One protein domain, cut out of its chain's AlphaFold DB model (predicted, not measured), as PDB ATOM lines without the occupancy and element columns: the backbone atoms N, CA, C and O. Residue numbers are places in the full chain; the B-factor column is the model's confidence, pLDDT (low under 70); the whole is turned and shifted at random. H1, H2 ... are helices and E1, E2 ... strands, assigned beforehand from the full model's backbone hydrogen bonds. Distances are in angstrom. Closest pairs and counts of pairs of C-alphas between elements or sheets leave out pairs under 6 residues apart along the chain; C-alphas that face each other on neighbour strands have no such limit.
ATOM      1  N   ALA A 682     101.762 117.249 136.473       91.50
ATOM      2  CA  ALA A 682     101.500 115.833 136.261       91.50
ATOM      3  C   ALA A 682     102.737 114.988 136.625       91.50
ATOM      4  O   ALA A 682     103.782 115.053 135.969       91.50
ATOM      5  N   LEU A 683     102.617 114.168 137.671       94.56
ATOM      6  CA  LEU A 683     103.633 113.192 138.068       94.56
ATOM      7  C   LEU A 683     103.441 111.879 137.304       94.56
ATOM      8  O   LEU A 683     102.342 111.339 137.252       94.56
ATOM      9  N   SER A 684     104.518 111.361 136.708       95.31
ATOM     10  CA  SER A 684     104.486 110.111 135.940       95.31
ATOM     11  C   SER A 684     104.699 108.890 136.828       95.31
ATOM     12  O   SER A 684     103.964 107.919 136.708       95.31
ATOM     13  N   HIS A 685     105.741 108.906 137.664       96.75
ATOM     14  CA  HIS A 685     106.038 107.843 138.627       96.75
ATOM     15  C   HIS A 685     107.149 108.261 139.595       96.75
ATOM     16  O   HIS A 685     108.032 109.057 139.263       96.75
ATOM     17  N   ILE A 686     107.157 107.646 140.778       97.62
ATOM     18  CA  ILE A 686     108.312 107.670 141.679       97.62
ATOM     19  C   ILE A 686     109.383 106.717 141.129       97.62
ATOM     20  O   ILE A 686     109.127 105.543 140.864       97.62
ATOM     21  N   VAL A 687     110.602 107.228 140.959       97.44
ATOM     22  CA  VAL A 687     111.763 106.497 140.428       97.44
ATOM     23  C   VAL A 687     112.586 105.875 141.563       97.44
ATOM     24  O   VAL A 687     113.142 104.784 141.416       97.44
ATOM     25  N   ARG A 688     112.688 106.568 142.704       97.38
ATOM     26  CA  ARG A 688     113.422 106.127 143.901       97.38
ATOM     27  C   ARG A 688     112.852 106.791 145.156       97.38
ATOM     28  O   ARG A 688     112.270 107.862 145.086       97.38
ATOM     29  N   GLN A 689     113.092 106.185 146.313       97.69
ATOM     30  CA  GLN A 689     112.918 106.807 147.626       97.69
ATOM     31  C   GLN A 689     114.244 106.734 148.395       97.69
ATOM     32  O   GLN A 689     114.978 105.752 148.250       97.69
ATOM     33  N   ASP A 690     114.550 107.751 149.199       97.31
ATOM     34  CA  ASP A 690     115.689 107.760 150.123       97.31
ATOM     35  C   ASP A 690     115.294 108.490 151.416       97.31
ATOM     36  O   ASP A 690     115.042 109.695 151.428       97.31
ATOM     37  N   GLY A 691     115.133 107.731 152.502       96.12
ATOM     38  CA  GLY A 691     114.456 108.220 153.705       96.12
ATOM     39  C   GLY A 691     113.023 108.677 153.401       96.12
ATOM     40  O   GLY A 691     112.216 107.905 152.873       96.12
ATOM     41  N   ASN A 692     112.725 109.934 153.736       96.38
ATOM     42  CA  ASN A 692     111.429 110.562 153.478       96.38
ATOM     43  C   ASN A 692     111.324 111.196 152.082       96.38
ATOM     44  O   ASN A 692     110.208 111.443 151.646       96.38
ATOM     45  N   MET A 693     112.439 111.440 151.384       97.06
ATOM     46  CA  MET A 693     112.428 112.121 150.087       97.06
ATOM     47  C   MET A 693     112.192 111.130 148.942       97.06
ATOM     48  O   MET A 693     112.716 110.007 148.939       97.06
ATOM     49  N   TYR A 694     111.442 111.567 147.936       97.31
ATOM     50  CA  TYR A 694     111.072 110.783 146.764       97.31
ATOM     51  C   TYR A 694     111.696 111.404 145.515       97.31
ATOM     52  O   TYR A 694     111.495 112.577 145.226       97.31
ATOM     53  N   MET A 695     112.457 110.614 144.759       97.06
ATOM     54  CA  MET A 695     112.947 111.016 143.444       97.06
ATOM     55  C   MET A 695     111.846 110.730 142.427       97.06
ATOM     56  O   MET A 695     111.532 109.558 142.185       97.06
ATOM     57  N   VAL A 696     111.243 111.771 141.864       97.06
ATOM     58  CA  VAL A 696     110.023 111.671 141.053       97.06
ATOM     59  C   VAL A 696     110.291 112.104 139.616       97.06
ATOM     60  O   VAL A 696     111.131 112.966 139.364       97.06
ATOM     61  N   ARG A 697     109.589 111.484 138.661       95.88
ATOM     62  CA  ARG A 697     109.624 111.872 137.248       95.88
ATOM     63  C   ARG A 697     108.314 112.531 136.845       95.88
ATOM     64  O   ARG A 697     107.243 111.954 137.032       95.88
ATOM     65  N   TRP A 698     108.424 113.704 136.242       95.00
ATOM     66  CA  TRP A 698     107.319 114.487 135.696       95.00
ATOM     67  C   TRP A 698     106.881 113.946 134.323       95.00
ATOM     68  O   TRP A 698     107.700 113.416 133.567       95.00
ATOM     69  N   VAL A 699     105.594 114.050 133.986       94.38
ATOM     70  CA  VAL A 699     105.073 113.621 132.673       94.38
ATOM     71  C   VAL A 699     105.673 114.496 131.568       94.38
ATOM     72  O   VAL A 699     105.682 115.716 131.670       94.38
ATOM     73  N   GLY A 700     106.200 113.863 130.516       94.00
ATOM     74  CA  GLY A 700     106.878 114.544 129.403       94.00
ATOM     75  C   GLY A 700     108.362 114.867 129.636       94.00
ATOM     76  O   GLY A 700     109.041 115.249 128.685       94.00
ATOM     77  N   TRP A 701     108.894 114.669 130.849       93.25
ATOM     78  CA  TRP A 701     110.275 115.029 131.201       93.25
ATOM     79  C   TRP A 701     111.256 113.851 131.147       93.25
ATOM     80  O   TRP A 701     110.890 112.678 131.277       93.25
ATOM     81  N   GLY A 702     112.531 114.168 130.914       93.50
ATOM     82  CA  GLY A 702     113.588 113.183 130.728       93.50
ATOM     83  C   GLY A 702     114.140 112.624 132.041       93.50
ATOM     84  O   GLY A 702     114.000 113.199 133.114       93.50
ATOM     85  N   THR A 703     114.902 111.529 131.945       94.00
ATOM     86  CA  THR A 703     115.632 110.925 133.086       94.00
ATOM     87  C   THR A 703     116.784 111.794 133.624       94.00
ATOM     88  O   THR A 703     117.605 111.349 134.427       94.00
ATOM     89  N   HIS A 704     116.921 113.018 133.116       91.00
ATOM     90  CA  HIS A 704     117.906 114.013 133.537       91.00
ATOM     91  C   HIS A 704     117.292 115.076 134.452       91.00
ATOM     92  O   HIS A 704     118.038 115.779 135.137       91.00
ATOM     93  N   ASP A 705     115.961 115.106 134.492       93.50
ATOM     94  CA  ASP A 705     115.112 116.129 135.093       93.50
ATOM     95  C   ASP A 705     114.262 115.527 136.236       93.50
ATOM     96  O   ASP A 705     113.337 116.157 136.742       93.50
ATOM     97  N   ASP A 706     114.602 114.301 136.661       95.75
ATOM     98  CA  ASP A 706     114.121 113.678 137.896       95.75
ATOM     99  C   ASP A 706     114.526 114.562 139.095       95.75
ATOM    100  O   ASP A 706     115.718 114.685 139.417       95.75
ATOM    101  N   THR A 707     113.552 115.167 139.774       95.81
ATOM    102  CA  THR A 707     113.775 115.977 140.981       95.81
ATOM    103  C   THR A 707     113.571 115.145 142.251       95.81
ATOM    104  O   THR A 707     113.129 113.996 142.192       95.81
ATOM    105  N   TRP A 708     113.963 115.691 143.406       96.31
ATOM    106  CA  TRP A 708     113.744 115.071 144.715       96.31
ATOM    107  C   TRP A 708     112.774 115.932 145.514       96.31
ATOM    108  O   TRP A 708     113.132 117.045 145.888       96.31
ATOM    109  N   GLU A 709     111.596 115.386 145.790       96.06
ATOM    110  CA  GLU A 709     110.490 116.074 146.452       96.06
ATOM    111  C   GLU A 709     110.173 115.438 147.816       96.06
ATOM    112  O   GLU A 709     110.454 114.256 148.062       96.06
ATOM    113  N   ASP A 710     109.572 116.231 148.697       95.94
ATOM    114  CA  ASP A 710     109.052 115.806 150.000       95.94
ATOM    115  C   ASP A 710     107.643 115.176 149.872       95.94
ATOM    116  O   ASP A 710     106.953 115.410 148.875       95.94
ATOM    117  N   PRO A 711     107.192 114.340 150.835       95.06
ATOM    118  CA  PRO A 711     105.925 113.599 150.729       95.06
ATOM    119  C   PRO A 711     104.687 114.495 150.589       95.06
ATOM    120  O   PRO A 711     103.705 114.091 149.973       95.06
ATOM    121  N   ASP A 712     104.755 115.710 151.121       94.31
ATOM    122  CA  ASP A 712     103.698 116.718 151.135       94.31
ATOM    123  C   ASP A 712     103.215 117.068 149.706       94.31
ATOM    124  O   ASP A 712     102.057 117.429 149.502       94.31
ATOM    125  N   ILE A 713     104.059 116.880 148.677       92.94
ATOM    126  CA  ILE A 713     103.687 117.119 147.272       92.94
ATOM    127  C   ILE A 713     102.622 116.138 146.746       92.94
ATOM    128  O   ILE A 713     101.963 116.424 145.745       92.94
ATOM    129  N   PHE A 714     102.439 114.985 147.403       93.69
ATOM    130  CA  PHE A 714     101.468 113.968 146.988       93.69
ATOM    131  C   PHE A 714     100.043 114.235 147.501       93.69
ATOM    132  O   PHE A 714      99.078 113.720 146.929       93.69
ATOM    133  N   GLU A 715      99.886 115.100 148.512       90.31
ATOM    134  CA  GLU A 715      98.589 115.421 149.130       90.31
ATOM    135  C   GLU A 715      97.632 116.167 148.176       90.31
ATOM    136  O   GLU A 715      96.415 116.114 148.344       90.31
ATOM    137  N   GLY A 716      98.164 116.815 147.131       84.19
ATOM    138  CA  GLY A 716      97.403 117.618 146.164       84.19
ATOM    139  C   GLY A 716      96.722 116.853 145.017       84.19
ATOM    140  O   GLY A 716      96.112 117.495 144.161       84.19
ATOM    141  N   GLY A 717      96.829 115.518 144.961       86.31
ATOM    142  CA  GLY A 717      96.134 114.691 143.955       86.31
ATOM    143  C   GLY A 717      96.941 113.549 143.327       86.31
ATOM    144  O   GLY A 717      96.393 112.793 142.534       86.31
ATOM    145  N   SER A 718      98.217 113.377 143.681       91.94
ATOM    146  CA  SER A 718      99.096 112.304 143.171       91.94
ATOM    147  C   SER A 718      99.283 111.145 144.167       91.94
ATOM    148  O   SER A 718     100.189 110.319 144.038       91.94
ATOM    149  N   GLN A 719      98.372 111.035 145.139       95.12
ATOM    150  CA  GLN A 719      98.302 109.949 146.119       95.12
ATOM    151  C   GLN A 719      98.229 108.552 145.470       95.12
ATOM    152  O   GLN A 719      98.726 107.577 146.034       95.12
ATOM    153  N   GLU A 720      97.663 108.443 144.264       95.00
ATOM    154  CA  GLU A 720      97.651 107.205 143.473       95.00
ATOM    155  C   GLU A 720      99.075 106.740 143.133       95.00
ATOM    156  O   GLU A 720      99.432 105.598 143.419       95.00
ATOM    157  N   THR A 721      99.940 107.644 142.663       95.25
ATOM    158  CA  THR A 721     101.358 107.367 142.375       95.25
ATOM    159  C   THR A 721     102.125 106.916 143.626       95.25
ATOM    160  O   THR A 721     103.002 106.048 143.557       95.25
ATOM    161  N   LEU A 722     101.785 107.469 144.796       96.00
ATOM    162  CA  LEU A 722     102.359 107.051 146.077       96.00
ATOM    163  C   LEU A 722     101.871 105.649 146.490       96.00
ATOM    164  O   LEU A 722     102.662 104.842 146.991       96.00
ATOM    165  N   ASN A 723     100.601 105.325 146.235       96.00
ATOM    166  CA  ASN A 723     100.032 103.994 146.457       96.00
ATOM    167  C   ASN A 723     100.666 102.939 145.535       96.00
ATOM    168  O   ASN A 723     101.105 101.900 146.032       96.00
ATOM    169  N   GLU A 724     100.813 103.218 144.236       96.38
ATOM    170  CA  GLU A 724     101.520 102.351 143.281       96.38
ATOM    171  C   GLU A 724     102.966 102.079 143.716       96.38
ATOM    172  O   GLU A 724     103.427 100.935 143.711       96.38
ATOM    173  N   TRP A 725     103.688 103.115 144.154       97.25
ATOM    174  CA  TRP A 725     105.053 102.981 144.669       97.25
ATOM    175  C   TRP A 725     105.118 102.128 145.944       97.25
ATOM    176  O   TRP A 725     106.036 101.319 146.122       97.25
ATOM    177  N   ASN A 726     104.134 102.261 146.837       96.62
ATOM    178  CA  ASN A 726     104.009 101.418 148.026       96.62
ATOM    179  C   ASN A 726     103.715  99.953 147.662       96.62
ATOM    180  O   ASN A 726     104.356  99.048 148.200       96.62
ATOM    181  N   GLU A 727     102.830  99.708 146.698       97.62
ATOM    182  CA  GLU A 727     102.504  98.370 146.204       97.62
ATOM    183  C   GLU A 727     103.703  97.716 145.483       97.62
ATOM    184  O   GLU A 727     104.025  96.549 145.730       97.62
ATOM    185  N   LEU A 728     104.452  98.484 144.686       97.06
ATOM    186  CA  LEU A 728     105.696  98.054 144.044       97.06
ATOM    187  C   LEU A 728     106.769  97.669 145.076       97.06
ATOM    188  O   LEU A 728     107.394  96.609 144.951       97.06
ATOM    189  N   LYS A 729     106.953  98.470 146.138       97.25
ATOM    190  CA  LYS A 729     107.836  98.122 147.269       97.25
ATOM    191  C   LYS A 729     107.398  96.811 147.936       97.25
ATOM    192  O   LYS A 729     108.249  95.959 148.200       97.25
ATOM    193  N   CYS A 730     106.096  96.605 148.143       97.62
ATOM    194  CA  CYS A 730     105.546  95.356 148.681       97.62
ATOM    195  C   CYS A 730     105.808  94.150 147.759       97.62
ATOM    196  O   CYS A 730     106.290  93.120 148.239       97.62
ATOM    197  N   ARG A 731     105.597  94.278 146.440       98.06
ATOM    198  CA  ARG A 731     105.929  93.239 145.443       98.06
ATOM    199  C   ARG A 731     107.417  92.874 145.461       98.06
ATOM    200  O   ARG A 731     107.766  91.692 145.514       98.06
ATOM    201  N   ILE A 732     108.304  93.872 145.485       97.06
ATOM    202  CA  ILE A 732     109.761  93.669 145.559       97.06
ATOM    203  C   ILE A 732     110.151  92.973 146.874       97.06
ATOM    204  O   ILE A 732     110.945  92.027 146.858       97.06
ATOM    205  N   ALA A 733     109.572  93.382 148.007       97.31
ATOM    206  CA  ALA A 733     109.824  92.767 149.309       97.31
ATOM    207  C   ALA A 733     109.351  91.302 149.369       97.31
ATOM    208  O   ALA A 733     110.086  90.440 149.865       97.31
ATOM    209  N   ALA A 734     108.172  90.999 148.815       98.06
ATOM    210  CA  ALA A 734     107.632  89.645 148.726       98.06
ATOM    211  C   ALA A 734     108.528  88.730 147.874       98.06
ATOM    212  O   ALA A 734     108.933  87.661 148.337       98.06
ATOM    213  N   HIS A 735     108.933  89.175 146.681       97.94
ATOM    214  CA  HIS A 735     109.850  88.426 145.816       97.94
ATOM    215  C   HIS A 735     111.237  88.235 146.462       97.94
ATOM    216  O   HIS A 735     111.809  87.142 146.419       97.94
ATOM    217  N   ALA A 736     111.767  89.247 147.158       97.31
ATOM    218  CA  ALA A 736     113.015  89.124 147.914       97.31
ATOM    219  C   ALA A 736     112.903  88.118 149.079       97.31
ATOM    220  O   ALA A 736     113.847  87.364 149.345       97.31
ATOM    221  N   ALA A 737     111.757  88.061 149.764       97.94
ATOM    222  CA  ALA A 737     111.474  87.053 150.783       97.94
ATOM    223  C   ALA A 737     111.355  85.644 150.176       97.94
ATOM    224  O   ALA A 737     111.905  84.688 150.731       97.94
ATOM    225  N   GLU A 738     110.720  85.505 149.012       98.19
ATOM    226  CA  GLU A 738     110.623  84.236 148.290       98.19
ATOM    227  C   GLU A 738     112.004  83.725 147.853       98.19
ATOM    228  O   GLU A 738     112.366  82.581 148.132       98.19
ATOM    229  N   MET A 739     112.844  84.585 147.275       98.06
ATOM    230  CA  MET A 739     114.211  84.230 146.881       98.06
ATOM    231  C   MET A 739     115.093  83.858 148.084       98.06
ATOM    232  O   MET A 739     115.939  82.965 147.980       98.06
ATOM    233  N   ARG A 740     114.859  84.450 149.266       97.94
ATOM    234  CA  ARG A 740     115.469  84.001 150.532       97.94
ATOM    235  C   ARG A 740     114.962  82.613 150.952       97.94
ATOM    236  O   ARG A 740     115.781  81.787 151.357       97.94
ATOM    237  N   ARG A 741     113.660  82.313 150.816       98.00
ATOM    238  CA  ARG A 741     113.089  80.968 151.064       98.00
ATOM    239  C   ARG A 741     113.683  79.920 150.110       98.00
ATOM    240  O   ARG A 741     114.163  78.893 150.584       98.00
ATOM    241  N   ARG A 742     113.751  80.208 148.801       97.88
ATOM    242  CA  ARG A 742     114.378  79.340 147.779       97.88
ATOM    243  C   ARG A 742     115.856  79.057 148.087       97.88
ATOM    244  O   ARG A 742     116.291  77.914 148.012       97.88
ATOM    245  N   ARG A 743     116.632  80.066 148.508       97.62
ATOM    246  CA  ARG A 743     118.031  79.863 148.939       97.62
ATOM    247  C   ARG A 743     118.135  78.978 150.188       97.62
ATOM    248  O   ARG A 743     118.956  78.066 150.204       97.62
ATOM    249  N   LYS A 744     117.286  79.191 151.203       97.50
ATOM    250  CA  LYS A 744     117.254  78.347 152.413       97.50
ATOM    251  C   LYS A 744     116.907  76.885 152.102       97.50
ATOM    252  O   LYS A 744     117.560  75.998 152.645       97.50
ATOM    253  N   SER A 745     115.945  76.614 151.216       97.12
ATOM    254  CA  SER A 745     115.581  75.233 150.859       97.12
ATOM    255  C   SER A 745     116.654  74.523 150.024       97.12
ATOM    256  O   SER A 745     116.872  73.329 150.220       97.12
ATOM    257  N   VAL A 746     117.389  75.239 149.164       97.00
ATOM    258  CA  VAL A 746     118.568  74.689 148.466       97.00
ATOM    259  C   VAL A 746     119.686  74.336 149.452       97.00
ATOM    260  O   VAL A 746     120.219  73.233 149.374       97.00
ATOM    261  N   VAL A 747     120.006  75.214 150.412       96.94
ATOM    262  CA  VAL A 747     121.018  74.926 151.449       96.94
ATOM    263  C   VAL A 747     120.590  73.749 152.330       96.94
ATOM    264  O   VAL A 747     121.376  72.832 152.530       96.94
ATOM    265  N   SER A 748     119.333  73.709 152.781       96.50
ATOM    266  CA  SER A 748     118.787  72.588 153.561       96.50
ATOM    267  C   SER A 748     118.884  71.252 152.809       96.50
ATOM    268  O   SER A 748     119.378  70.275 153.370       96.50
ATOM    269  N   ARG A 749     118.517  71.212 151.519       96.00
ATOM    270  CA  ARG A 749     118.679  70.019 150.666       96.00
ATOM    271  C   ARG A 749     120.146  69.639 150.446       96.00
ATOM    272  O   ARG A 749     120.441  68.454 150.324       96.00
ATOM    273  N   ALA A 750     121.055  70.610 150.383       95.38
ATOM    274  CA  ALA A 750     122.488  70.354 150.260       95.38
ATOM    275  C   ALA A 750     123.089  69.779 151.555       95.38
ATOM    276  O   ALA A 750     123.919  68.882 151.470       95.38
ATOM    277  N   SER A 751     122.644  70.234 152.732       96.00
ATOM    278  CA  SER A 751     123.034  69.645 154.020       96.00
ATOM    279  C   SER A 751     122.462  68.238 154.205       96.00
ATOM    280  O   SER A 751     123.200  67.336 154.578       96.00
ATOM    281  N   ALA A 752     121.185  68.019 153.864       96.12
ATOM    282  CA  ALA A 752     120.557  66.695 153.931       96.12
ATOM    283  C   ALA A 752     121.239  65.657 153.012       96.12
ATOM    284  O   ALA A 752     121.244  64.473 153.319       96.12
ATOM    285  N   ARG A 753     121.858  66.105 151.909       95.38
ATOM    286  CA  ARG A 753     122.707  65.305 150.999       95.38
ATOM    287  C   ARG A 753     124.186  65.198 151.429       95.38
ATOM    288  O   ARG A 753     125.034  64.878 150.602       95.38
ATOM    289  N   ARG A 754     124.508  65.576 152.669       95.12
ATOM    290  CA  ARG A 754     125.817  65.354 153.318       95.12
ATOM    291  C   ARG A 754     125.701  64.586 154.638       95.12
ATOM    292  O   ARG A 754     126.718  64.178 155.184       95.12
ATOM    293  N   SER A 755     124.488  64.473 155.181       93.12
ATOM    294  CA  SER A 755     124.129  63.587 156.297       93.12
ATOM    295  C   SER A 755     123.609  62.220 155.829       93.12
ATOM    296  O   SER A 755     123.378  61.346 156.657       93.12
ATOM    297  N   LEU A 756     123.379  62.092 154.519       89.81
ATOM    298  CA  LEU A 756     123.233  60.858 153.749       89.81
ATOM    299  C   LEU A 756     124.502  60.704 152.902       89.81
ATOM    300  O   LEU A 756     124.935  59.551 152.721       89.81
TER     301      LEU A 756
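AT A GLANCE: This is residues 682 to 756 of the 756 residues of an uncharacterized protein of Dentipellis fragilis (UniProt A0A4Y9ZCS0). A small compact head, made of the three-stranded sheet E1 E2 E3, the short helix H1 that follows E3 and grazes the sheet, and the first residues of H2, sends out the rest of the long helix H2 as an arm. Residues 727 to 756, of which 727 to 752 belong to H2, stick out free and make the length. The printed part has 75 residues, with E1, E2, E3, H1 and H2 in that order; the sheet runs E1 E2 E3, antiparallel throughout, and the class is mixed, helices and strands. The whole is extended, with a radius of gyration of the C-alphas of 19.4 A and spans of 62 by 25 by 20 A.

HOW THE PARTS SIT: Start at edge strand E1, residues 683 to 690, which bends by 57 degrees at residue 687. It forms a hairpin with inner strand E2, residues 693 to 698, antiparallel at 154 degrees; find N 684 and O 697 within hydrogen-bond range at 2.8 A. E2 forms a hairpin with edge strand E3, residues 707 to 709, antiparallel at 131 degrees, with N 694 and O 709 at 2.9 A. The three are a meander, each strand the antiparallel neighbour of the one before. H1, residues 711 to 714, is only just on the sheet, with 5 pairs of C-alphas within 10 A, and only grazes it. H2, residues 719 to 752, is on the sheet but only grazes it, with residues 720 to 726; its closest C-alphas to E1 are those of Thr 721 and His 685, 6.0 A. H1 and H2 are close but not clearly touching, their closest C-alphas, Phe 714 and Leu 722, 7.0 A apart. In H2 every O i to N i+4 pair is within hydrogen-bond range; H1 is too short for one.

IN THESE COORDINATES: Find C-alpha 683 at (103.633, 113.192, 138.068); from there E1 runs 17.9 A, and E2 then runs 15.5 A. E3 is 6.4 A long and H1 5.8 A. H2 runs 49.3 A from C-alpha 719 at (98.302, 109.949, 146.119) to C-alpha 752 at (120.557, 66.695, 153.931).

THE WHOLE: The two C-alphas farthest apart, Gly 716 and Leu 756, are 62.8 A apart. The printed part has no cut, no link is long, and no printed residue has pLDDT under 70.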